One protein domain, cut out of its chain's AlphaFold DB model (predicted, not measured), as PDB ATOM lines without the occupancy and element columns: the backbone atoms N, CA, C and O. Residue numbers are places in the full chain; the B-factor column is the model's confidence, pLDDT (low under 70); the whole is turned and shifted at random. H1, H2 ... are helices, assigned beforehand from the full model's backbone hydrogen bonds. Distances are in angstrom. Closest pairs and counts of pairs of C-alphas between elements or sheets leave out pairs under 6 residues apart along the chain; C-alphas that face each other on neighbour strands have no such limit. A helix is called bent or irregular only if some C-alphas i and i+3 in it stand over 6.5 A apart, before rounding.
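This is residues 443 to 612 of the 764 residues of the protein "Glutamate-5-semialdehyde dehydrogenase" of Hortaea werneckii EXF-2000 (UniProt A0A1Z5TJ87). This is a short solenoid of stacked turns, three helices to a turn, with H10 beginning a fourth turn. H1, H4, H7 and H10 form one row and run the same way, H2, H5 and H8 form a second row and run the opposite way, and the short helices H3, H6 and H9 cross one end of the rows. The printed part has 170 residues with ten named helices, H1 to H10 in chain order, and no named strand; the class is all helix. The whole is compact, with a radius of gyration of the C-alphas of 15.6 A, and its outline is rounded, with spans of 42 by 39 by 31 A.

Start at Leu 443, where H1, residues 443 to 452, begins; with H2, residues 455 to 470, it forms a helical hairpin at a shallow tilt of 22 degrees, opposite ways. Their closest C-alphas, those of Ile 450 and Arg 458, are 6.1 A apart, and H2 touches H1 with residues 458 to 465 alone. H3, residues 482 to 490, touches H2 about perpendicular, at 82 degrees; look at Phe 469 and Leu 484, whose C-alphas are the closest at 4.9 A, and note that H2 touches H3 with residues 468 to 470 alone. H4, residues 493 to 503, and H5, residues 505 to 518, are a second helical hairpin, at a steep tilt of 39 degrees, with the closest C-alphas, of Tyr 502 and Ala 508, 4.4 A apart. H1, H2, H4 and H5 are an up and down bundle, each running against the one before it. H4 touches H1 at a shallow tilt of 13 degrees, the same way, closest at the C-alphas of Pro 444 and Ile 494, 6.0 A. H5 touches H2 at a shallow tilt of 16 degrees, the same way, closest at those of Gln 462 and Pro 510, 5.3 A. H6, residues 522 to 530, touches H4 at a steep tilt of 64 degrees, with the C-alphas of Val 496 and Ile 528 closest at 6.8 A. H7, residues 558 to 567, touches H4 at a shallow tilt of 16 degrees, closest at those of Val 496 and Val 558, 6.5 A. H8, residues 571 to 587, touches H5 at a shallow tilt of 15 degrees, the same way, closest at those of Ala 508 and Val 573, 5.9 A. H9, residues 589 to 598, touches H6 at a shallow tilt of 17 degrees, closest at those of Ala 526 and Leu 591, 7.5 A. H10, residues 600 to 612, touches H7 with residues 606 to 611 alone, closest at the C-alphas of Phe 563 and Val 610, 6.6 A. Every O i to N i+4 pair is within hydrogen-bond range in H2, H3, H6, H8 and H9; the counts are 4 of 6 in H1, 5 of 7 in H4, 8 of 10 in H5, 3 of 6 in H7 and 8 of 9 in H10.

Find C-alpha 443 at (-62.290, 88.094, -72.478), where H1 begins. H1 is irregular, with C-alphas 448 and 451 7.8 A apart, and so is H5, with C-alphas 506 and 509 7.4 A apart. From first to last C-alpha H2 measures 23.2 A, H5 20.3 A and H8, the longest helix by residues, 23.8 A. H8 starts at C-alpha 571, (-39.295, 75.498, -81.435), and H10 ends at C-alpha 612, (-38.828, 60.641, -73.986).

The C-alphas farthest apart, those of Pro 474 and Asn 609, are 48.4 A apart. The printed part has no cut. The links H2 to H3, 11 residues, and H6 to H7, 27 residues, are long; the others are tight. The mean pLDDT of the printed part is 89.5, and residues 535 to 538 and 544 to 546 are under 70.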
ATOM      1  N   LEU A 443     -63.340  89.114 -72.596       91.75
ATOM      2  CA  LEU A 443     -62.290  88.094 -72.478       91.75
ATOM      3  C   LEU A 443     -62.410  86.964 -73.522       91.75
ATOM      4  O   LEU A 443     -61.406  86.702 -74.187       91.75
ATOM      5  N   PRO A 444     -63.584  86.327 -73.746       90.81
ATOM      6  CA  PRO A 444     -63.745  85.335 -74.811       90.81
ATOM      7  C   PRO A 444     -63.359  85.856 -76.196       90.81
ATOM      8  O   PRO A 444     -62.669  85.154 -76.935       90.81
ATOM      9  N   LEU A 445     -63.773  87.085 -76.531       90.44
ATOM     10  CA  LEU A 445     -63.512  87.702 -77.834       90.44
ATOM     11  C   LEU A 445     -62.019  87.955 -78.047       90.44
ATOM     12  O   LEU A 445     -61.493  87.631 -79.114       90.44
ATOM     13  N   LEU A 446     -61.340  88.500 -77.030       92.31
ATOM     14  CA  LEU A 446     -59.903  88.767 -77.077       92.31
ATOM     15  C   LEU A 446     -59.091  87.478 -77.180       92.31
ATOM     16  O   LEU A 446     -58.166  87.419 -77.982       92.31
ATOM     17  N   VAL A 447     -59.440  86.445 -76.408       93.31
ATOM     18  CA  VAL A 447     -58.734  85.156 -76.444       93.31
ATOM     19  C   VAL A 447     -58.930  84.456 -77.788       93.31
ATOM     20  O   VAL A 447     -57.958  83.991 -78.374       93.31
ATOM     21  N   GLU A 448     -60.158  84.422 -78.313       90.56
ATOM     22  CA  GLU A 448     -60.463  83.769 -79.591       90.56
ATOM     23  C   GLU A 448     -59.783  84.458 -80.780       90.56
ATOM     24  O   GLU A 448     -59.355  83.791 -81.718       90.56
ATOM     25  N   ASN A 449     -59.636  85.785 -80.735       91.62
ATOM     26  CA  ASN A 449     -59.097  86.572 -81.844       91.62
ATOM     27  C   ASN A 449     -57.667  87.075 -81.614       91.62
ATOM     28  O   ASN A 449     -57.175  87.865 -82.417       91.62
ATOM     29  N   ILE A 450     -56.964  86.614 -80.575       92.69
ATOM     30  CA  ILE A 450     -55.626  87.127 -80.237       92.69
ATOM     31  C   ILE A 450     -54.630  86.979 -81.400       92.69
ATOM     32  O   ILE A 450     -53.792  87.848 -81.615       92.69
ATOM     33  N   PHE A 451     -54.764  85.926 -82.215       89.19
ATOM     34  CA  PHE A 451     -53.921  85.697 -83.394       89.19
ATOM     35  C   PHE A 451     -54.129  86.738 -84.508       89.19
ATOM     36  O   PHE A 451     -53.244  86.915 -85.342       89.19
ATOM     37  N   ARG A 452     -55.278  87.426 -84.524       86.38
ATOM     38  CA  ARG A 452     -55.621  88.472 -85.503       86.38
ATOM     39  C   ARG A 452     -55.115  89.853 -85.101       86.38
ATOM     40  O   ARG A 452     -55.121  90.751 -85.930       86.38
ATOM     41  N   LEU A 453     -54.699  90.035 -83.848       85.31
ATOM     42  CA  LEU A 453     -54.216  91.325 -83.364       85.31
ATOM     43  C   LEU A 453     -52.805  91.622 -83.903       85.31
ATOM     44  O   LEU A 453     -52.024  90.683 -84.111       85.31
ATOM     45  N   PRO A 454     -52.427  92.900 -84.079       79.50
ATOM     46  CA  PRO A 454     -51.046  93.275 -84.366       79.50
ATOM     47  C   PRO A 454     -50.124  92.933 -83.185       79.50
ATOM     48  O   PRO A 454     -50.571  92.746 -82.052       79.50
ATOM     49  N   PHE A 455     -48.817  92.829 -83.446       76.75
ATOM     50  CA  PHE A 455     -47.837  92.293 -82.491       76.75
ATOM     51  C   PHE A 455     -47.882  92.966 -81.105       76.75
ATOM     52  O   PHE A 455     -47.949  92.271 -80.088       76.75
ATOM     53  N   GLU A 456     -47.909  94.300 -81.046       77.69
ATOM     54  CA  GLU A 456     -47.964  95.031 -79.770       77.69
ATOM     55  C   GLU A 456     -49.298  94.832 -79.040       77.69
ATOM     56  O   GLU A 456     -49.317  94.561 -77.836       77.69
ATOM     57  N   ALA A 457     -50.413  94.845 -79.776       86.62
ATOM     58  CA  ALA A 457     -51.742  94.614 -79.220       86.62
ATOM     59  C   ALA A 457     -51.895  93.205 -78.622       86.62
ATOM     60  O   ALA A 457     -52.618  93.035 -77.639       86.62
ATOM     61  N   ARG A 458     -51.185  92.190 -79.141       90.94
ATOM     62  CA  ARG A 458     -51.148  90.849 -78.523       90.94
ATOM     63  C   ARG A 458     -50.497  90.873 -77.145       90.94
ATOM     64  O   ARG A 458     -51.035  90.291 -76.203       90.94
ATOM     65  N   LYS A 459     -49.355  91.553 -77.016       89.56
ATOM     66  CA  LYS A 459     -48.626  91.687 -75.745       89.56
ATOM     67  C   LYS A 459     -49.437  92.480 -74.718       89.56
ATOM     68  O   LYS A 459     -49.467  92.136 -73.533       89.56
ATOM     69  N   ASP A 460     -50.134  93.507 -75.180       92.38
ATOM     70  CA  ASP A 460     -51.012  94.307 -74.337       92.38
ATOM     71  C   ASP A 460     -52.245  93.516 -73.906       92.38
ATOM     72  O   ASP A 460     -52.561  93.503 -72.720       92.38
ATOM     73  N   THR A 461     -52.853  92.745 -74.810       94.62
ATOM     74  CA  THR A 461     -53.939  91.803 -74.488       94.62
ATOM     75  C   THR A 461     -53.503  90.787 -73.436       94.62
ATOM     76  O   THR A 461     -54.193  90.606 -72.433       94.62
ATOM     77  N   GLN A 462     -52.323  90.175 -73.595       94.81
ATOM     78  CA  GLN A 462     -51.746  89.285 -72.584       94.81
ATOM     79  C   GLN A 462     -51.639  89.980 -71.221       94.81
ATOM     80  O   GLN A 462     -52.001  89.398 -70.195       94.81
ATOM     81  N   THR A 463     -51.149  91.220 -71.201       94.00
ATOM     82  CA  THR A 463     -50.949  91.990 -69.968       94.00
ATOM     83  C   THR A 463     -52.282  92.357 -69.315       94.00
ATOM     84  O   THR A 463     -52.429  92.196 -68.104       94.00
ATOM     85  N   VAL A 464     -53.266  92.801 -70.100       94.75
ATOM     86  CA  VAL A 464     -54.621  93.126 -69.638       94.75
ATOM     87  C   VAL A 464     -55.266  91.900 -68.998       94.75
ATOM     88  O   VAL A 464     -55.642  91.954 -67.828       94.75
ATOM     89  N   ILE A 465     -55.315  90.769 -69.708       95.44
ATOM     90  CA  ILE A 465     -55.964  89.548 -69.206       95.44
ATOM     91  C   ILE A 465     -55.228  89.002 -67.973       95.44
ATOM     92  O   ILE A 465     -55.868  88.627 -66.993       95.44
ATOM     93  N   SER A 466     -53.892  89.029 -67.959       95.50
ATOM     94  CA  SER A 466     -53.109  88.594 -66.791       95.50
ATOM     95  C   SER A 466     -53.379  89.454 -65.552       95.50
ATOM     96  O   SER A 466     -53.461  88.925 -64.446       95.50
ATOM     97  N   ASN A 467     -53.541  90.772 -65.710       93.50
ATOM     98  CA  ASN A 467     -53.899  91.655 -64.595       93.50
ATOM     99  C   ASN A 467     -55.339  91.425 -64.125       93.50
ATOM    100  O   ASN A 467     -55.576  91.376 -62.920       93.50
ATOM    101  N   VAL A 468     -56.277  91.190 -65.050       93.44
ATOM    102  CA  VAL A 468     -57.645  90.774 -64.704       93.44
ATOM    103  C   VAL A 468     -57.615  89.478 -63.888       93.44
ATOM    104  O   VAL A 468     -58.228  89.409 -62.830       93.44
ATOM    105  N   PHE A 469     -56.830  88.476 -64.291       94.06
ATOM    106  CA  PHE A 469     -56.705  87.214 -63.551       94.06
ATOM    107  C   PHE A 469     -55.996  87.344 -62.194       94.06
ATOM    108  O   PHE A 469     -56.138  86.455 -61.358       94.06
ATOM    109  N   ARG A 470     -55.274  88.443 -61.933       92.12
ATOM    110  CA  ARG A 470     -54.692  88.763 -60.615       92.12
ATOM    111  C   ARG A 470     -55.644  89.543 -59.707       92.12
ATOM    112  O   ARG A 470     -55.371  89.655 -58.511       92.12
ATOM    113  N   PHE A 471     -56.728  90.089 -60.252       92.81
ATOM    114  CA  PHE A 471     -57.573  91.052 -59.559       92.81
ATOM    115  C   PHE A 471     -58.350  90.440 -58.384       92.81
ATOM    116  O   PHE A 471     -59.016  89.408 -58.514       92.81
ATOM    117  N   ARG A 472     -58.295  91.123 -57.235       92.19
ATOM    118  CA  ARG A 472     -58.995  90.764 -55.996       92.19
ATOM    119  C   ARG A 472     -59.809  91.942 -55.487       92.19
ATOM    120  O   ARG A 472     -59.314  93.067 -55.436       92.19
ATOM    121  N   ASN A 473     -61.028  91.661 -55.048       87.50
ATOM    122  CA  ASN A 473     -61.866  92.638 -54.375       87.50
ATOM    123  C   ASN A 473     -61.270  92.984 -52.998       87.50
ATOM    124  O   ASN A 473     -60.763  92.090 -52.306       87.50
ATOM    125  N   PRO A 474     -61.350  94.255 -52.560       80.94
ATOM    126  CA  PRO A 474     -60.902  94.650 -51.230       80.94
ATOM    127  C   PRO A 474     -61.566  93.796 -50.139       80.94
ATOM    128  O   PRO A 474     -62.790  93.745 -50.034       80.94
ATOM    129  N   GLY A 475     -60.756  93.109 -49.330       78.81
ATOM    130  CA  GLY A 475     -61.235  92.237 -48.250       78.81
ATOM    131  C   GLY A 475     -61.595  90.801 -48.656       78.81
ATOM    132  O   GLY A 475     -62.062  90.046 -47.803       78.81
ATOM    133  N   SER A 476     -61.369  90.391 -49.911       85.50
ATOM    134  CA  SER A 476     -61.586  88.998 -50.327       85.50
ATOM    135  C   SER A 476     -60.587  88.038 -49.677       85.50
ATOM    136  O   SER A 476     -59.375  88.257 -49.689       85.50
ATOM    137  N   THR A 477     -61.112  86.935 -49.143       83.38
ATOM    138  CA  THR A 477     -60.354  85.812 -48.563       83.38
ATOM    139  C   THR A 477     -60.380  84.569 -49.456       83.38
ATOM    140  O   THR A 477     -59.932  83.500 -49.046       83.38
ATOM    141  N   SER A 478     -60.910  84.695 -50.680       83.06
ATOM    142  CA  SER A 478     -60.982  83.595 -51.644       83.06
ATOM    143  C   SER A 478     -59.580  83.045 -51.954       83.06
ATOM    144  O   SER A 478     -58.642  83.840 -52.085       83.06
ATOM    145  N   PRO A 479     -59.404  81.716 -52.095       82.44
ATOM    146  CA  PRO A 479     -58.113  81.135 -52.447       82.44
ATOM    147  C   PRO A 479     -57.631  81.666 -53.799       82.44
ATOM    148  O   PRO A 479     -56.544  82.236 -53.854       82.44
ATOM    149  N   GLU A 480     -58.453  81.611 -54.850       88.00
ATOM    150  CA  GLU A 480     -58.159  82.264 -56.132       88.00
ATOM    151  C   GLU A 480     -58.681  83.717 -56.212       88.00
ATOM    152  O   GLU A 480     -59.594  84.082 -55.461       88.00
ATOM    153  N   PRO A 481     -58.116  84.550 -57.109       93.00
ATOM    154  CA  PRO A 481     -58.574  85.908 -57.386       93.00
ATOM    155  C   PRO A 481     -60.044  85.952 -57.814       93.00
ATOM    156  O   PRO A 481     -60.508  85.082 -58.550       93.00
ATOM    157  N   ASP A 482     -60.779  86.970 -57.364       91.25
ATOM    158  CA  ASP A 482     -62.239  87.035 -57.527       91.25
ATOM    159  C   ASP A 482     -62.663  87.104 -58.998       91.25
ATOM    160  O   ASP A 482     -63.618  86.441 -59.394       91.25
ATOM    161  N   ALA A 483     -61.924  87.853 -59.821       90.50
ATOM    162  CA  ALA A 483     -62.194  87.939 -61.254       90.50
ATOM    163  C   ALA A 483     -61.961  86.595 -61.963       90.50
ATOM    164  O   ALA A 483     -62.782  86.176 -62.775       90.50
ATOM    165  N   LEU A 484     -60.880  85.886 -61.618       92.31
ATOM    166  CA  LEU A 484     -60.599  84.558 -62.168       92.31
ATOM    167  C   LEU A 484     -61.668  83.544 -61.748       92.31
ATOM    168  O   LEU A 484     -62.142  82.771 -62.573       92.31
ATOM    169  N   LYS A 485     -62.090  83.576 -60.483       90.25
ATOM    170  CA  LYS A 485     -63.172  82.730 -59.971       90.25
ATOM    171  C   LYS A 485     -64.479  82.939 -60.729       90.25
ATOM    172  O   LYS A 485     -65.179  81.975 -61.033       90.25
ATOM    173  N   GLU A 486     -64.808  84.190 -61.041       88.56
ATOM    174  CA  GLU A 486     -66.007  84.511 -61.814       88.56
ATOM    175  C   GLU A 486     -65.905  84.012 -63.258       88.56
ATOM    176  O   GLU A 486     -66.863  83.441 -63.777       88.56
ATOM    177  N   VAL A 487     -64.727  84.151 -63.876       90.25
ATOM    178  CA  VAL A 487     -64.436  83.592 -65.203       90.25
ATOM    179  C   VAL A 487     -64.612  82.076 -65.209       90.25
ATOM    180  O   VAL A 487     -65.306  81.559 -66.075       90.25
ATOM    181  N   LEU A 488     -64.066  81.364 -64.225       89.44
ATOM    182  CA  LEU A 488     -64.169  79.905 -64.156       89.44
ATOM    183  C   LEU A 488     -65.606  79.410 -63.939       89.44
ATOM    184  O   LEU A 488     -65.961  78.358 -64.457       89.44
ATOM    185  N   ARG A 489     -66.442  80.160 -63.211       86.12
ATOM    186  CA  ARG A 489     -67.865  79.816 -63.034       86.12
ATOM    187  C   ARG A 489     -68.718  80.106 -64.262       86.12
ATOM    188  O   ARG A 489     -69.669  79.380 -64.520       86.12
ATOM    189  N   ARG A 490     -68.464  81.224 -64.951       86.06
ATOM    190  CA  ARG A 490     -69.318  81.669 -66.062       86.06
ATOM    191  C   ARG A 490     -68.874  81.121 -67.410       86.06
ATOM    192  O   ARG A 490     -69.733  80.850 -68.241       86.06
ATOM    193  N   GLN A 491     -67.564  81.060 -67.636       86.50
ATOM    194  CA  GLN A 491     -66.932  80.841 -68.940       86.50
ATOM    195  C   GLN A 491     -65.618  80.032 -68.808       86.50
ATOM    196  O   GLN A 491     -64.540  80.527 -69.173       86.50
ATOM    197  N   PRO A 492     -65.651  78.794 -68.269       88.31
ATOM    198  CA  PRO A 492     -64.455  77.955 -68.134       88.31
ATOM    199  C   PRO A 492     -63.777  77.642 -69.481       88.31
ATOM    200  O   PRO A 492     -62.565  77.415 -69.522       88.31
ATOM    201  N   GLU A 493     -64.509  77.719 -70.597       88.94
ATOM    202  CA  GLU A 493     -63.993  77.530 -71.957       88.94
ATOM    203  C   GLU A 493     -62.870  78.508 -72.337       88.94
ATOM    204  O   GLU A 493     -62.076  78.211 -73.230       88.94
ATOM    205  N   ILE A 494     -62.747  79.655 -71.654       92.44
ATOM    206  CA  ILE A 494     -61.639  80.596 -71.871       92.44
ATOM    207  C   ILE A 494     -60.291  79.914 -71.609       92.44
ATOM    208  O   ILE A 494     -59.344  80.133 -72.363       92.44
ATOM    209  N   ILE A 495     -60.198  79.065 -70.581       94.31
ATOM    210  CA  ILE A 495     -58.958  78.350 -70.246       94.31
ATOM    211  C   ILE A 495     -58.602  77.351 -71.349       94.31
ATOM    212  O   ILE A 495     -57.457  77.306 -71.793       94.31
ATOM    213  N   VAL A 496     -59.593  76.611 -71.850       92.69
ATOM    214  CA  VAL A 496     -59.410  75.649 -72.949       92.69
ATOM    215  C   VAL A 496     -58.990  76.367 -74.236       92.69
ATOM    216  O   VAL A 496     -58.035  75.957 -74.893       92.69
ATOM    217  N   ARG A 497     -59.631  77.495 -74.571       92.62
ATOM    218  CA  ARG A 497     -59.265  78.325 -75.733       92.62
ATOM    219  C   ARG A 497     -57.855  78.895 -75.623       92.62
ATOM    220  O   ARG A 497     -57.146  78.948 -76.623       92.62
ATOM    221  N   LEU A 498     -57.434  79.297 -74.424       95.38
ATOM    222  CA  LEU A 498     -56.062  79.727 -74.182       95.38
ATOM    223  C   LEU A 498     -55.067  78.587 -74.443       95.38
ATOM    224  O   LEU A 498     -54.039  78.832 -75.066       95.38
ATOM    225  N   CYS A 499     -55.369  77.351 -74.030       95.12
ATOM    226  CA  CYS A 499     -54.541  76.185 -74.359       95.12
ATOM    227  C   CYS A 499     -54.494  75.942 -75.874       95.12
ATOM    228  O   CYS A 499     -53.408  75.849 -76.440       95.12
ATOM    229  N   ASN A 500     -55.644  75.960 -76.554       94.00
ATOM    230  CA  ASN A 500     -55.710  75.822 -78.015       94.00
ATOM    231  C   ASN A 500     -54.996  76.965 -78.761       94.00
ATOM    232  O   ASN A 500     -54.669  76.836 -79.937       94.00
ATOM    233  N   GLY A 501     -54.663  78.065 -78.078       92.31
ATOM    234  CA  GLY A 501     -53.792  79.116 -78.599       92.31
ATOM    235  C   GLY A 501     -52.407  78.624 -79.042       92.31
ATOM    236  O   GLY A 501     -51.773  79.301 -79.852       92.31
ATOM    237  N   TYR A 502     -51.956  77.452 -78.577       94.56
ATOM    238  CA  TYR A 502     -50.728  76.798 -79.039       94.56
ATOM    239  C   TYR A 502     -50.824  76.193 -80.449       94.56
ATOM    240  O   TYR A 502     -49.790  75.901 -81.047       94.56
ATOM    241  N   GLU A 503     -52.021  76.057 -81.031       92.31
ATOM    242  CA  GLU A 503     -52.198  75.584 -82.416       92.31
ATOM    243  C   GLU A 503     -51.654  76.571 -83.461       92.31
ATOM    244  O   GLU A 503     -51.359  76.185 -84.593       92.31
ATOM    245  N   ARG A 504     -51.519  77.854 -83.098       89.12
ATOM    246  CA  ARG A 504     -51.026  78.916 -83.982       89.12
ATOM    247  C   ARG A 504     -49.785  79.569 -83.389       89.12
ATOM    248  O   ARG A 504     -49.755  79.942 -82.215       89.12
ATOM    249  N   ARG A 505     -48.770  79.787 -84.227       88.06
ATOM    250  CA  ARG A 505     -47.500  80.404 -83.808       88.06
ATOM    251  C   ARG A 505     -47.706  81.825 -83.275       88.06
ATOM    252  O   ARG A 505     -47.052  82.232 -82.321       88.06
ATOM    253  N   GLU A 506     -48.627  82.568 -83.878       86.25
ATOM    254  CA  GLU A 506     -48.921  83.974 -83.602       86.25
ATOM    255  C   GLU A 506     -49.493  84.221 -82.202       86.25
ATOM    256  O   GLU A 506     -49.257  85.293 -81.636       86.25
ATOM    257  N   SER A 507     -50.254  83.257 -81.673       91.88
ATOM    258  CA  SER A 507     -50.952  83.333 -80.385       91.88
ATOM    259  C   SER A 507     -50.268  82.564 -79.261       91.88
ATOM    260  O   SER A 507     -50.522  82.875 -78.102       91.88
ATOM    261  N   ALA A 508     -49.389  81.609 -79.577       91.75
ATOM    262  CA  ALA A 508     -48.773  80.713 -78.601       91.75
ATOM    263  C   ALA A 508     -48.134  81.443 -77.406       91.75
ATOM    264  O   ALA A 508     -48.479  81.166 -76.263       91.75
ATOM    265  N   SER A 509     -47.251  82.415 -77.660       92.12
ATOM    266  CA  SER A 509     -46.558  83.152 -76.591       92.12
ATOM    267  C   SER A 509     -47.508  84.028 -75.746       92.12
ATOM    268  O   SER A 509     -47.496  83.895 -74.518       92.12
ATOM    269  N   PRO A 510     -48.400  84.853 -76.339       93.56
ATOM    270  CA  PRO A 510     -49.418  85.586 -75.584       93.56
ATOM    271  C   PRO A 510     -50.351  84.695 -74.751       93.56
ATOM    272  O   PRO A 510     -50.544  84.950 -73.560       93.56
ATOM    273  N   CYS A 511     -50.900  83.634 -75.349       94.94
ATOM    274  CA  CYS A 511     -51.783  82.686 -74.668       94.94
ATOM    275  C   CYS A 511     -51.056  81.959 -73.538       94.94
ATOM    276  O   CYS A 511     -51.567  81.903 -72.420       94.94
ATOM    277  N   GLY A 512     -49.841  81.475 -73.789       94.44
ATOM    278  CA  GLY A 512     -49.001  80.840 -72.783       94.44
ATOM    279  C   GLY A 512     -48.643  81.767 -71.628       94.44
ATOM    280  O   GLY A 512     -48.681  81.369 -70.464       94.44
ATOM    281  N   GLY A 513     -48.374  83.043 -71.912       94.62
ATOM    282  CA  GLY A 513     -48.176  84.071 -70.895       94.62
ATOM    283  C   GLY A 513     -49.382  84.248 -69.968       94.62
ATOM    284  O   GLY A 513     -49.208  84.294 -68.750       94.62
ATOM    285  N   ILE A 514     -50.596  84.288 -70.530       96.00
ATOM    286  CA  ILE A 514     -51.848  84.346 -69.756       96.00
ATOM    287  C   ILE A 514     -52.050  83.044 -68.963       96.00
ATOM    288  O   ILE A 514     -52.360  83.084 -67.771       96.00
ATOM    289  N   LEU A 515     -51.840  81.882 -69.593       95.50
ATOM    290  CA  LEU A 515     -52.000  80.570 -68.959       95.50
ATOM    291  C   LEU A 515     -51.074  80.386 -67.766       95.50
ATOM    292  O   LEU A 515     -51.522  79.923 -66.724       95.50
ATOM    293  N   LYS A 516     -49.805  80.783 -67.873       94.62
ATOM    294  CA  LYS A 516     -48.842  80.697 -66.763       94.62
ATOM    295  C   LYS A 516     -49.241  81.570 -65.569       94.62
ATOM    296  O   LYS A 516     -48.852  81.276 -64.437       94.62
ATOM    297  N   GLU A 517     -50.034  82.620 -65.790       94.12
ATOM    298  CA  GLU A 517     -50.658  83.385 -64.709       94.12
ATOM    299  C   GLU A 517     -51.881  82.668 -64.121       94.12
ATOM    300  O   GLU A 517     -52.017  82.596 -62.899       94.12
ATOM    301  N   ALA A 518     -52.736  82.100 -64.974       93.56
ATOM    302  CA  ALA A 518     -53.956  81.401 -64.572       93.56
ATOM    303  C   ALA A 518     -53.668  80.083 -63.821       93.56
ATOM    304  O   ALA A 518     -54.209  79.854 -62.741       93.56
ATOM    305  N   ILE A 519     -52.729  79.266 -64.317       94.12
ATOM    306  CA  ILE A 519     -52.253  77.983 -63.748       94.12
ATOM    307  C   ILE A 519     -51.510  78.199 -62.416       94.12
ATOM    308  O   ILE A 519     -50.832  77.334 -61.890       94.12
ATOM    309  N   LYS A 520     -51.598  79.368 -61.782       92.31
ATOM    310  CA  LYS A 520     -51.143  79.501 -60.396       92.31
ATOM    311  C   LYS A 520     -52.124  78.897 -59.392       92.31
ATOM    312  O   LYS A 520     -51.707  78.689 -58.252       92.31
ATOM    313  N   TRP A 521     -53.354  78.608 -59.808       92.81
ATOM    314  CA  TRP A 521     -54.471  78.220 -58.947       92.81
ATOM    315  C   TRP A 521     -54.997  76.826 -59.305       92.81
ATOM    316  O   TRP A 521     -55.170  76.519 -60.483       92.81
ATOM    317  N   ASP A 522     -55.268  75.995 -58.290       90.06
ATOM    318  CA  ASP A 522     -55.681  74.589 -58.460       90.06
ATOM    319  C   ASP A 522     -56.941  74.441 -59.327       90.06
ATOM    320  O   ASP A 522     -57.037  73.507 -60.120       90.06
ATOM    321  N   ALA A 523     -57.873  75.393 -59.232       90.44
ATOM    322  CA  ALA A 523     -59.096  75.419 -60.027       90.44
ATOM    323  C   ALA A 523     -58.811  75.441 -61.543       90.44
ATOM    324  O   ALA A 523     -59.401  74.680 -62.304       90.44
ATOM    325  N   VAL A 524     -57.842  76.243 -61.998       93.31
ATOM    326  CA  VAL A 524     -57.468  76.301 -63.424       93.31
ATOM    327  C   VAL A 524     -56.820  74.993 -63.874       93.31
ATOM    328  O   VAL A 524     -57.107  74.500 -64.962       93.31
ATOM    329  N   ALA A 525     -55.974  74.401 -63.028       93.25
ATOM    330  CA  ALA A 525     -55.375  73.102 -63.311       93.25
ATOM    331  C   ALA A 525     -56.432  71.994 -63.418       93.25
ATOM    332  O   ALA A 525     -56.327  71.142 -64.297       93.25
ATOM    333  N   ALA A 526     -57.474  72.032 -62.582       91.44
ATOM    334  CA  ALA A 526     -58.593  71.099 -62.660       91.44
ATOM    335  C   ALA A 526     -59.361  71.233 -63.982       91.44
ATOM    336  O   ALA A 526     -59.641  70.213 -64.607       91.44
ATOM    337  N   VAL A 527     -59.622  72.460 -64.452       92.00
ATOM    338  CA  VAL A 527     -60.246  72.677 -65.771       92.00
ATOM    339  C   VAL A 527     -59.416  72.037 -66.882       92.00
ATOM    340  O   VAL A 527     -59.972  71.335 -67.709       92.00
ATOM    341  N   ILE A 528     -58.092  72.218 -66.888       94.19
ATOM    342  CA  ILE A 528     -57.229  71.660 -67.942       94.19
ATOM    343  C   ILE A 528     -57.177  70.128 -67.882       94.19
ATOM    344  O   ILE A 528     -57.277  69.475 -68.917       94.19
ATOM    345  N   LEU A 529     -56.994  69.551 -66.689       92.75
ATOM    346  CA  LEU A 529     -56.809  68.106 -66.512       92.75
ATOM    347  C   LEU A 529     -58.089  67.312 -66.791       92.75
ATOM    348  O   LEU A 529     -58.028  66.251 -67.408       92.75
ATOM    349  N   TYR A 530     -59.234  67.807 -66.322       90.38
ATOM    350  CA  TYR A 530     -60.503  67.086 -66.406       90.38
ATOM    351  C   TYR A 530     -61.360  67.494 -67.609       90.38
ATOM    352  O   TYR A 530     -62.437  66.935 -67.777       90.38
ATOM    353  N   ASP A 531     -60.905  68.425 -68.454       90.25
ATOM    354  CA  ASP A 531     -61.572  68.732 -69.722       90.25
ATOM    355  C   ASP A 531     -61.689  67.480 -70.604       90.25
ATOM    356  O   ASP A 531     -60.728  66.735 -70.799       90.25
ATOM    357  N   GLU A 532     -62.883  67.257 -71.143       86.44
ATOM    358  CA  GLU A 532     -63.223  66.123 -71.996       86.44
ATOM    359  C   GLU A 532     -64.156  66.609 -73.116       86.44
ATOM    360  O   GLU A 532     -65.026  67.451 -72.866       86.44
ATOM    361  N   PRO A 533     -64.035  66.084 -74.349       78.12
ATOM    362  CA  PRO A 533     -64.906  66.480 -75.448       78.12
ATOM    363  C   PRO A 533     -66.369  66.117 -75.145       78.12
ATOM    364  O   PRO A 533     -66.743  64.949 -75.042       78.12
ATOM    365  N   SER A 534     -67.210  67.143 -75.020       72.81
ATOM    366  CA  SER A 534     -68.654  67.026 -74.809       72.81
ATOM    367  C   SER A 534     -69.424  67.258 -76.111       72.81
ATOM    368  O   SER A 534     -69.039  68.100 -76.921       72.81
ATOM    369  N   ILE A 535     -70.550  66.556 -76.293       62.44
ATOM    370  CA  ILE A 535     -71.445  66.693 -77.461       62.44
ATOM    371  C   ILE A 535     -71.977  68.132 -77.588       62.44
ATOM    372  O   ILE A 535     -72.146  68.632 -78.697       62.44
ATOM    373  N   ASP A 536     -72.168  68.814 -76.456       62.19
ATOM    374  CA  ASP A 536     -72.656  70.195 -76.400       62.19
ATOM    375  C   ASP A 536     -71.519  71.238 -76.434       62.19
ATOM    376  O   ASP A 536     -71.778  72.438 -76.331       62.19
ATOM    377  N   GLY A 537     -70.254  70.800 -76.517       62.28
ATOM    378  CA  GLY A 537     -69.072  71.672 -76.548       62.28
ATOM    379  C   GLY A 537     -68.802  72.461 -75.260       62.28
ATOM    380  O   GLY A 537     -67.968  73.364 -75.266       62.28
ATOM    381  N   ARG A 538     -69.507  72.161 -74.161       67.88
ATOM    382  CA  ARG A 538     -69.334  72.841 -72.869       67.88
ATOM    383  C   ARG A 538     -68.168  72.248 -72.085       67.88
ATOM    384  O   ARG A 538     -68.136  71.040 -71.857       67.88
ATOM    385  N   THR A 539     -67.275  73.117 -71.626       75.19
ATOM    386  CA  THR A 539     -66.219  72.785 -70.664       75.19
ATOM    387  C   THR A 539     -66.823  72.512 -69.284       75.19
ATOM    388  O   THR A 539     -67.857  73.082 -68.926       75.19
ATOM    389  N   ILE A 540     -66.190  71.626 -68.514       72.44
ATOM    390  CA  ILE A 540     -66.664  71.230 -67.184       72.44
ATOM    391  C   ILE A 540     -66.688  72.436 -66.239       72.44
ATOM    392  O   ILE A 540     -65.684  73.127 -66.063       72.44
ATOM    393  N   ASP A 541     -67.827  72.639 -65.577       72.94
ATOM    394  CA  ASP A 541     -67.928  73.556 -64.445       72.94
ATOM    395  C   ASP A 541     -67.492  72.834 -63.165       72.94
ATOM    396  O   ASP A 541     -68.239  72.060 -62.560       72.94
ATOM    397  N   ILE A 542     -66.260  73.125 -62.764       75.38
ATOM    398  CA  ILE A 542     -65.589  72.573 -61.585       75.38
ATOM    399  C   ILE A 542     -66.200  73.018 -60.242       75.38
ATOM    400  O   ILE A 542     -65.811  72.487 -59.204       75.38
ATOM    401  N   TYR A 543     -67.124  73.990 -60.229       71.38
ATOM    402  CA  TYR A 543     -67.802  74.447 -59.008       71.38
ATOM    403  C   TYR A 543     -69.217  73.886 -58.851       71.38
ATOM    404  O   TYR A 543     -69.721  73.862 -57.726       71.38
ATOM    405  N   SER A 544     -69.875  73.482 -59.941       60.91
ATOM    406  CA  SER A 544     -71.228  72.903 -59.900       60.91
ATOM    407  C   SER A 544     -71.268  71.391 -60.125       60.91
ATOM    408  O   SER A 544     -72.261  70.758 -59.764       60.91
ATOM    409  N   SER A 545     -70.197  70.812 -60.671       60.41
ATOM    410  CA  SER A 545     -70.083  69.381 -60.962       60.41
ATOM    411  C   SER A 545     -69.095  68.732 -59.992       60.41
ATOM    412  O   SER A 545     -67.947  69.170 -59.911       60.41
ATOM    413  N   ASP A 546     -69.500  67.668 -59.293       62.09
ATOM    414  CA  ASP A 546     -68.554  66.828 -58.550       62.09
ATOM    415  C   ASP A 546     -67.594  66.180 -59.561       62.09
ATOM    416  O   ASP A 546     -67.992  65.323 -60.355       62.09
ATOM    417  N   ILE A 547     -66.334  66.625 -59.582       72.50
ATOM    418  CA  ILE A 547     -65.303  66.051 -60.451       72.50
ATOM    419  C   ILE A 547     -65.063  64.605 -60.005       72.50
ATOM    420  O   ILE A 547     -64.534  64.361 -58.918       72.50
ATOM    421  N   ASP A 548     -65.429  63.643 -60.849       76.12
ATOM    422  CA  ASP A 548     -65.150  62.231 -60.596       76.12
ATOM    423  C   ASP A 548     -63.672  61.921 -60.869       76.12
ATOM    424  O   ASP A 548     -63.270  61.558 -61.974       76.12
ATOM    425  N   ILE A 549     -62.858  62.048 -59.820       80.50
ATOM    426  CA  ILE A 549     -61.417  61.761 -59.836       80.50
ATOM    427  C   ILE A 549     -61.083  60.283 -60.108       80.50
ATOM    428  O   ILE A 549     -59.926  59.952 -60.375       80.50
ATOM    429  N   THR A 550     -62.070  59.385 -60.021       81.50
ATOM    430  CA  THR A 550     -61.880  57.942 -60.234       81.50
ATOM    431  C   THR A 550     -62.107  57.522 -61.681       81.50
ATOM    432  O   THR A 550     -61.715  56.421 -62.072       81.50
ATOM    433  N   ARG A 551     -62.706  58.396 -62.497       84.88
ATOM    434  CA  ARG A 551     -63.006  58.112 -63.896       84.88
ATOM    435  C   ARG A 551     -61.766  58.300 -64.782       84.88
ATOM    436  O   ARG A 551     -61.198  59.391 -64.801       84.88
ATOM    437  N   PRO A 552     -61.370  57.283 -65.571       87.50
ATOM    438  CA  PRO A 552     -60.318  57.442 -66.568       87.50
ATOM    439  C   PRO A 552     -60.709  58.423 -67.681       87.50
ATOM    440  O   PRO A 552     -61.857  58.450 -68.133       87.50
ATOM    441  N   SER A 553     -59.725  59.190 -68.141       88.62
ATOM    442  CA  SER A 553     -59.817  60.135 -69.252       88.62
ATOM    443  C   SER A 553     -59.922  59.423 -70.604       88.62
ATOM    444  O   SER A 553     -59.376  58.333 -70.795       88.62
ATOM    445  N   SER A 554     -60.587  60.059 -71.575       88.69
ATOM    446  CA  SER A 554     -60.668  59.543 -72.950       88.69
ATOM    447  C   SER A 554     -59.356  59.694 -73.734       88.69
ATOM    448  O   SER A 554     -59.179  59.060 -74.776       88.69
ATOM    449  N   GLY A 555     -58.439  60.556 -73.274       89.25
ATOM    450  CA  GLY A 555     -57.242  60.938 -74.027       89.25
ATOM    451  C   GLY A 555     -57.477  61.984 -75.124       89.25
ATOM    452  O   GLY A 555     -56.571  62.213 -75.931       89.25
ATOM    453  N   GLN A 556     -58.672  62.581 -75.198       88.00
ATOM    454  CA  GLN A 556     -59.040  63.594 -76.199       88.00
ATOM    455  C   GLN A 556     -59.262  65.002 -75.619       88.00
ATOM    456  O   GLN A 556     -59.514  65.934 -76.375       88.00
ATOM    457  N   GLY A 557     -59.168  65.160 -74.298       90.38
ATOM    458  CA  GLY A 557     -59.219  66.460 -73.621       90.38
ATOM    459  C   GLY A 557     -58.009  67.354 -73.902       90.38
ATOM    460  O   GLY A 557     -56.949  66.872 -74.315       90.38
ATOM    461  N   VAL A 558     -58.133  68.652 -73.607       93.75
ATOM    462  CA  VAL A 558     -57.101  69.654 -73.934       93.75
ATOM    463  C   VAL A 558     -55.732  69.389 -73.292       93.75
ATOM    464  O   VAL A 558     -54.698  69.696 -73.888       93.75
ATOM    465  N   PHE A 559     -55.686  68.763 -72.109       95.56
ATOM    466  CA  PHE A 559     -54.430  68.347 -71.473       95.56
ATOM    467  C   PHE A 559     -53.585  67.449 -72.385       95.56
ATOM    468  O   PHE A 559     -52.360  67.566 -72.432       95.56
ATOM    469  N   TRP A 560     -54.231  66.568 -73.144       95.50
ATOM    470  CA  TRP A 560     -53.556  65.603 -74.001       95.50
ATOM    471  C   TRP A 560     -52.980  66.229 -75.274       95.50
ATOM    472  O   TRP A 560     -52.027  65.685 -75.834       95.50
ATOM    473  N   SER A 561     -53.492  67.389 -75.690       95.56
ATOM    474  CA  SER A 561     -52.969  68.157 -76.825       95.56
ATOM    475  C   SER A 561     -51.577  68.740 -76.555       95.56
ATOM    476  O   SER A 561     -50.811  68.948 -77.495       95.56
ATOM    477  N   PHE A 562     -51.179  68.918 -75.284       96.31
ATOM    478  CA  PHE A 562     -49.825  69.372 -74.937       96.31
ATOM    479  C   PHE A 562     -48.733  68.448 -75.478       96.31
ATOM    480  O   PHE A 562     -47.680  68.935 -75.876       96.31
ATOM    481  N   PHE A 563     -48.969  67.134 -75.540       96.06
ATOM    482  CA  PHE A 563     -47.989  66.196 -76.094       96.06
ATOM    483  C   PHE A 563     -47.688  66.498 -77.569       96.06
ATOM    484  O   PHE A 563     -46.525  66.491 -77.968       96.06
ATOM    485  N   ASP A 564     -48.718  66.829 -78.354       94.12
ATOM    486  CA  ASP A 564     -48.560  67.212 -79.758       94.12
ATOM    487  C   ASP A 564     -47.935  68.606 -79.893       94.12
ATOM    488  O   ASP A 564     -47.010  68.781 -80.686       94.12
ATOM    489  N   TRP A 565     -48.368  69.583 -79.085       95.44
ATOM    490  CA  TRP A 565     -47.813  70.940 -79.135       95.44
ATOM    491  C   TRP A 565     -46.337  71.007 -78.729       95.44
ATOM    492  O   TRP A 565     -45.603  71.862 -79.220       95.44
ATOM    493  N   ILE A 566     -45.891  70.111 -77.849       95.50
ATOM    494  CA  ILE A 566     -44.499  70.033 -77.400       95.50
ATOM    495  C   ILE A 566     -43.607  69.354 -78.447       95.50
ATOM    496  O   ILE A 566     -42.460  69.768 -78.620       95.50
ATOM    497  N   ASP A 567     -44.081  68.311 -79.129       91.19
ATOM    498  CA  ASP A 567     -43.227  67.505 -80.013       91.19
ATOM    499  C   ASP A 567     -43.288  67.931 -81.488       91.19
ATOM    500  O   ASP A 567     -42.265  67.929 -82.169       91.19
ATOM    501  N   LYS A 568     -44.463  68.336 -81.986       84.81
ATOM    502  CA  LYS A 568     -44.706  68.554 -83.427       84.81
ATOM    503  C   LYS A 568     -44.729  70.022 -83.860       84.81
ATOM    504  O   LYS A 568     -44.772  70.298 -85.058       84.81
ATOM    505  N   SER A 569     -44.724  70.964 -82.920       85.00
ATOM    506  CA  SER A 569     -44.788  72.400 -83.224       85.00
ATOM    507  C   SER A 569     -43.412  73.015 -83.504       85.00
ATOM    508  O   SER A 569     -42.367  72.379 -83.365       85.00
ATOM    509  N   SER A 570     -43.390  74.299 -83.882       87.25
ATOM    510  CA  SER A 570     -42.140  75.058 -83.989       87.25
ATOM    511  C   SER A 570     -41.429  75.169 -82.634       87.25
ATOM    512  O   SER A 570     -42.058  75.087 -81.580       87.25
ATOM    513  N   PHE A 571     -40.114  75.407 -82.652       86.88
ATOM    514  CA  PHE A 571     -39.295  75.498 -81.435       86.88
ATOM    515  C   PHE A 571     -39.851  76.484 -80.389       86.88
ATOM    516  O   PHE A 571     -39.884  76.165 -79.206       86.88
ATOM    517  N   GLU A 572     -40.324  77.658 -80.821       85.75
ATOM    518  CA  GLU A 572     -40.906  78.682 -79.940       85.75
ATOM    519  C   GLU A 572     -42.172  78.182 -79.227       85.75
ATOM    520  O   GLU A 572     -42.316  78.364 -78.020       85.75
ATOM    521  N   VAL A 573     -43.072  77.528 -79.969       92.62
ATOM    522  CA  VAL A 573     -44.322  76.972 -79.430       92.62
ATOM    523  C   VAL A 573     -44.026  75.789 -78.516       92.62
ATOM    524  O   VAL A 573     -44.562  75.722 -77.417       92.62
ATOM    525  N   SER A 574     -43.133  74.897 -78.946       93.19
ATOM    526  CA  SER A 574     -42.702  73.722 -78.187       93.19
ATOM    527  C   SER A 574     -42.111  74.111 -76.830       93.19
ATOM    528  O   SER A 574     -42.505  73.553 -75.806       93.19
ATOM    529  N   ALA A 575     -41.216  75.106 -76.802       91.12
ATOM    530  CA  ALA A 575     -40.593  75.574 -75.568       91.12
ATOM    531  C   ALA A 575     -41.625  76.163 -74.593       91.12
ATOM    532  O   ALA A 575     -41.641  75.788 -73.421       91.12
ATOM    533  N   ASP A 576     -42.517  77.036 -75.073       93.56
ATOM    534  CA  ASP A 576     -43.511  77.671 -74.205       93.56
ATOM    535  C   ASP A 576     -44.597  76.687 -73.729       93.56
ATOM    536  O   ASP A 576     -44.952  76.678 -72.548       93.56
ATOM    537  N   ALA A 577     -45.068  75.798 -74.611       95.88
ATOM    538  CA  ALA A 577     -46.001  74.733 -74.252       95.88
ATOM    539  C   ALA A 577     -45.389  73.780 -73.216       95.88
ATOM    540  O   ALA A 577     -46.068  73.397 -72.260       95.88
ATOM    541  N   PHE A 578     -44.101  73.437 -73.354       96.12
ATOM    542  CA  PHE A 578     -43.392  72.611 -72.378       96.12
ATOM    543  C   PHE A 578     -43.280  73.305 -71.017       96.12
ATOM    544  O   PHE A 578     -43.508  72.666 -69.991       96.12
ATOM    545  N   ASP A 579     -42.974  74.603 -70.985       95.25
ATOM    546  CA  ASP A 579     -42.903  75.370 -69.739       95.25
ATOM    547  C   ASP A 579     -44.255  75.401 -69.011       95.25
ATOM    548  O   ASP A 579     -44.316  75.192 -67.794       95.25
ATOM    549  N   THR A 580     -45.348  75.597 -69.750       96.00
ATOM    550  CA  THR A 580     -46.715  75.547 -69.214       96.00
ATOM    551  C   THR A 580     -47.075  74.147 -68.711       96.00
ATOM    552  O   THR A 580     -47.577  74.002 -67.595       96.00
ATOM    553  N   PHE A 581     -46.752  73.103 -69.479       96.50
ATOM    554  CA  PHE A 581     -46.966  71.704 -69.099       96.50
ATOM    555  C   PHE A 581     -46.178  71.322 -67.838       96.50
ATOM    556  O   PHE A 581     -46.726  70.762 -66.887       96.50
ATOM    557  N   ARG A 582     -44.897  71.695 -67.768       96.31
ATOM    558  CA  ARG A 582     -44.048  71.530 -66.583       96.31
ATOM    559  C   ARG A 582     -44.643  72.247 -65.373       96.31
ATOM    560  O   ARG A 582     -44.672  71.668 -64.284       96.31
ATOM    561  N   LEU A 583     -45.085  73.496 -65.528       95.44
ATOM    562  CA  LEU A 583     -45.679  74.272 -64.438       95.44
ATOM    563  C   LEU A 583     -46.947  73.595 -63.907       95.44
ATOM    564  O   LEU A 583     -47.083  73.453 -62.692       95.44
ATOM    565  N   LEU A 584     -47.814  73.115 -64.804       95.62
ATOM    566  CA  LEU A 584     -49.021  72.369 -64.455       95.62
ATOM    567  C   LEU A 584     -48.683  71.145 -63.587       95.62
ATOM    568  O   LEU A 584     -49.225  71.009 -62.491       95.62
ATOM    569  N   LEU A 585     -47.730  70.311 -64.026       94.56
ATOM    570  CA  LEU A 585     -47.360  69.080 -63.315       94.56
ATOM    571  C   LEU A 585     -46.655  69.329 -61.973       94.56
ATOM    572  O   LEU A 585     -46.860  68.591 -61.009       94.56
ATOM    573  N   THR A 586     -45.804  70.353 -61.900       93.88
ATOM    574  CA  THR A 586     -44.926  70.574 -60.738       93.88
ATOM    575  C   THR A 586     -45.530  71.481 -59.672       93.88
ATOM    576  O   THR A 586     -45.085  71.438 -58.521       93.88
ATOM    577  N   LYS A 587     -46.543  72.289 -60.006       93.50
ATOM    578  CA  LYS A 587     -47.193  73.197 -59.056       93.50
ATOM    579  C   LYS A 587     -48.365  72.547 -58.323       93.50
ATOM    580  O   LYS A 587     -48.435  72.643 -57.099       93.50
ATOM    581  N   HIS A 588     -49.225  71.826 -59.039       92.75
ATOM    582  CA  HIS A 588     -50.477  71.259 -58.514       92.75
ATOM    583  C   HIS A 588     -50.329  69.791 -58.120       92.75
ATOM    584  O   HIS A 588     -51.127  68.934 -58.493       92.75
ATOM    585  N   LYS A 589     -49.269  69.489 -57.370       92.94
ATOM    586  CA  LYS A 589     -48.784  68.122 -57.130       92.94
ATOM    587  C   LYS A 589     -49.860  67.163 -56.603       92.94
ATOM    588  O   LYS A 589     -49.885  66.009 -57.017       92.94
ATOM    589  N   GLN A 590     -50.767  67.628 -55.741       90.94
ATOM    590  CA  GLN A 590     -51.795  66.770 -55.138       90.94
ATOM    591  C   GLN A 590     -52.857  66.380 -56.166       90.94
ATOM    592  O   GLN A 590     -53.182  65.208 -56.309       90.94
ATOM    593  N   LEU A 591     -53.349  67.363 -56.919       91.56
ATOM    594  CA  LEU A 591     -54.338  67.163 -57.972       91.56
ATOM    595  C   LEU A 591     -53.769  66.316 -59.119       91.56
ATOM    596  O   LEU A 591     -54.401  65.371 -59.584       91.56
ATOM    597  N   VAL A 592     -52.549  66.641 -59.548       94.19
ATOM    598  CA  VAL A 592     -51.878  65.980 -60.671       94.19
ATOM    599  C   VAL A 592     -51.484  64.549 -60.313       94.19
ATOM    600  O   VAL A 592     -51.644  63.665 -61.147       94.19
ATOM    601  N   SER A 593     -50.989  64.287 -59.099       94.44
ATOM    602  CA  SER A 593     -50.646  62.917 -58.685       94.44
ATOM    603  C   SER A 593     -51.867  62.002 -58.696       94.44
ATOM    604  O   SER A 593     -51.781  60.912 -59.252       94.44
ATOM    605  N   GLN A 594     -53.013  62.470 -58.192       92.44
ATOM    606  CA  GLN A 594     -54.277  61.731 -58.265       92.44
ATOM    607  C   GLN A 594     -54.704  61.485 -59.717       92.44
ATOM    608  O   GLN A 594     -54.986  60.348 -60.090       92.44
ATOM    609  N   TYR A 595     -54.678  62.525 -60.557       94.06
ATOM    610  CA  TYR A 595     -55.046  62.408 -61.967       94.06
ATOM    611  C   TYR A 595     -54.145  61.427 -62.734       94.06
ATOM    612  O   TYR A 595     -54.639  60.597 -63.499       94.06
ATOM    613  N   ILE A 596     -52.825  61.489 -62.523       95.38
ATOM    614  CA  ILE A 596     -51.867  60.572 -63.152       95.38
ATOM    615  C   ILE A 596     -52.026  59.154 -62.597       95.38
ATOM    616  O   ILE A 596     -51.921  58.216 -63.378       95.38
ATOM    617  N   SER A 597     -52.310  58.960 -61.303       94.25
ATOM    618  CA  SER A 597     -52.592  57.626 -60.749       94.25
ATOM    619  C   SER A 597     -53.792  56.969 -61.447       94.25
ATOM    620  O   SER A 597     -53.685  55.818 -61.876       94.25
ATOM    621  N   THR A 598     -54.896  57.704 -61.643       93.94
ATOM    622  CA  THR A 598     -56.089  57.210 -62.359       93.94
ATOM    623  C   THR A 598     -55.795  56.924 -63.839       93.94
ATOM    624  O   THR A 598     -56.259  55.925 -64.384       93.94
ATOM    625  N   ASN A 599     -54.984  57.765 -64.489       95.19
ATOM    626  CA  ASN A 599     -54.696  57.708 -65.931       95.19
ATOM    627  C   ASN A 599     -53.317  57.126 -66.272       95.19
ATOM    628  O   ASN A 599     -52.766  57.413 -67.336       95.19
ATOM    629  N   PHE A 600     -52.741  56.329 -65.372       95.94
ATOM    630  CA  PHE A 600     -51.319  55.989 -65.385       95.94
ATOM    631  C   PHE A 600     -50.836  55.398 -66.712       95.94
ATOM    632  O   PHE A 600     -49.845  55.869 -67.272       95.94
ATOM    633  N   ASP A 601     -51.531  54.375 -67.218       94.69
ATOM    634  CA  ASP A 601     -51.092  53.645 -68.410       94.69
ATOM    635  C   ASP A 601     -51.129  54.549 -69.646       94.69
ATOM    636  O   ASP A 601     -50.159  54.612 -70.397       94.69
ATOM    637  N   LEU A 602     -52.209  55.320 -69.811       95.44
ATOM    638  CA  LEU A 602     -52.368  56.256 -70.924       95.44
ATOM    639  C   LEU A 602     -51.359  57.411 -70.848       95.44
ATOM    640  O   LEU A 602     -50.764  57.786 -71.861       95.44
ATOM    641  N   PHE A 603     -51.147  57.963 -69.648       96.81
ATOM    642  CA  PHE A 603     -50.200  59.051 -69.430       96.81
ATOM    643  C   PHE A 603     -48.781  58.627 -69.793       96.81
ATOM    644  O   PHE A 603     -48.137  59.290 -70.605       96.81
ATOM    645  N   PHE A 604     -48.293  57.516 -69.236       96.88
ATOM    646  CA  PHE A 604     -46.920  57.087 -69.486       96.88
ATOM    647  C   PHE A 604     -46.711  56.458 -70.855       96.88
ATOM    648  O   PHE A 604     -45.597  56.563 -71.366       96.88
ATOM    649  N   ASP A 605     -47.738  55.890 -71.490       95.75
ATOM    650  CA  ASP A 605     -47.642  55.498 -72.896       95.75
ATOM    651  C   ASP A 605     -47.321  56.717 -73.778       95.75
ATOM    652  O   ASP A 605     -46.301  56.729 -74.473       95.75
ATOM    653  N   ARG A 606     -48.101  57.804 -73.664       95.94
ATOM    654  CA  ARG A 606     -47.835  59.041 -74.420       95.94
ATOM    655  C   ARG A 606     -46.548  59.729 -73.986       95.94
ATOM    656  O   ARG A 606     -45.747  60.109 -74.835       95.94
ATOM    657  N   TYR A 607     -46.298  59.852 -72.686       97.19
ATOM    658  CA  TYR A 607     -45.094  60.503 -72.167       97.19
ATOM    659  C   TYR A 607     -43.818  59.812 -72.658       97.19
ATOM    660  O   TYR A 607     -42.888  60.460 -73.140       97.19
ATOM    661  N   ASN A 608     -43.779  58.483 -72.599       96.50
ATOM    662  CA  ASN A 608     -42.623  57.721 -73.044       96.50
ATOM    663  C   ASN A 608     -42.480  57.735 -74.573       96.50
ATOM    664  O   ASN A 608     -41.363  57.878 -75.072       96.50
ATOM    665  N   ASN A 609     -43.577  57.566 -75.323       95.31
ATOM    666  CA  ASN A 609     -43.516  57.435 -76.780       95.31
ATOM    667  C   ASN A 609     -43.382  58.769 -77.520       95.31
ATOM    668  O   ASN A 609     -42.730  58.794 -78.558       95.31
ATOM    669  N   VAL A 610     -43.950  59.850 -76.988       95.75
ATOM    670  CA  VAL A 610     -43.899  61.183 -77.603       95.75
ATOM    671  C   VAL A 610     -42.724  61.986 -77.048       95.75
ATOM    672  O   VAL A 610     -41.888  62.455 -77.807       95.75
ATOM    673  N   LEU A 611     -42.587  62.099 -75.722       96.00
ATOM    674  CA  LEU A 611     -41.636  63.045 -75.122       96.00
ATOM    675  C   LEU A 611     -40.236  62.456 -74.894       96.00
ATOM    676  O   LEU A 611     -39.237  63.044 -75.307       96.00
ATOM    677  N   ILE A 612     -40.133  61.281 -74.261       95.88
ATOM    678  CA  ILE A 612     -38.828  60.641 -73.986       95.88
ATOM    679  C   ILE A 612     -38.163  60.139 -75.276       95.88
ATOM    680  O   ILE A 612     -36.940  60.205 -75.421       95.88
TER     681      ILE A 612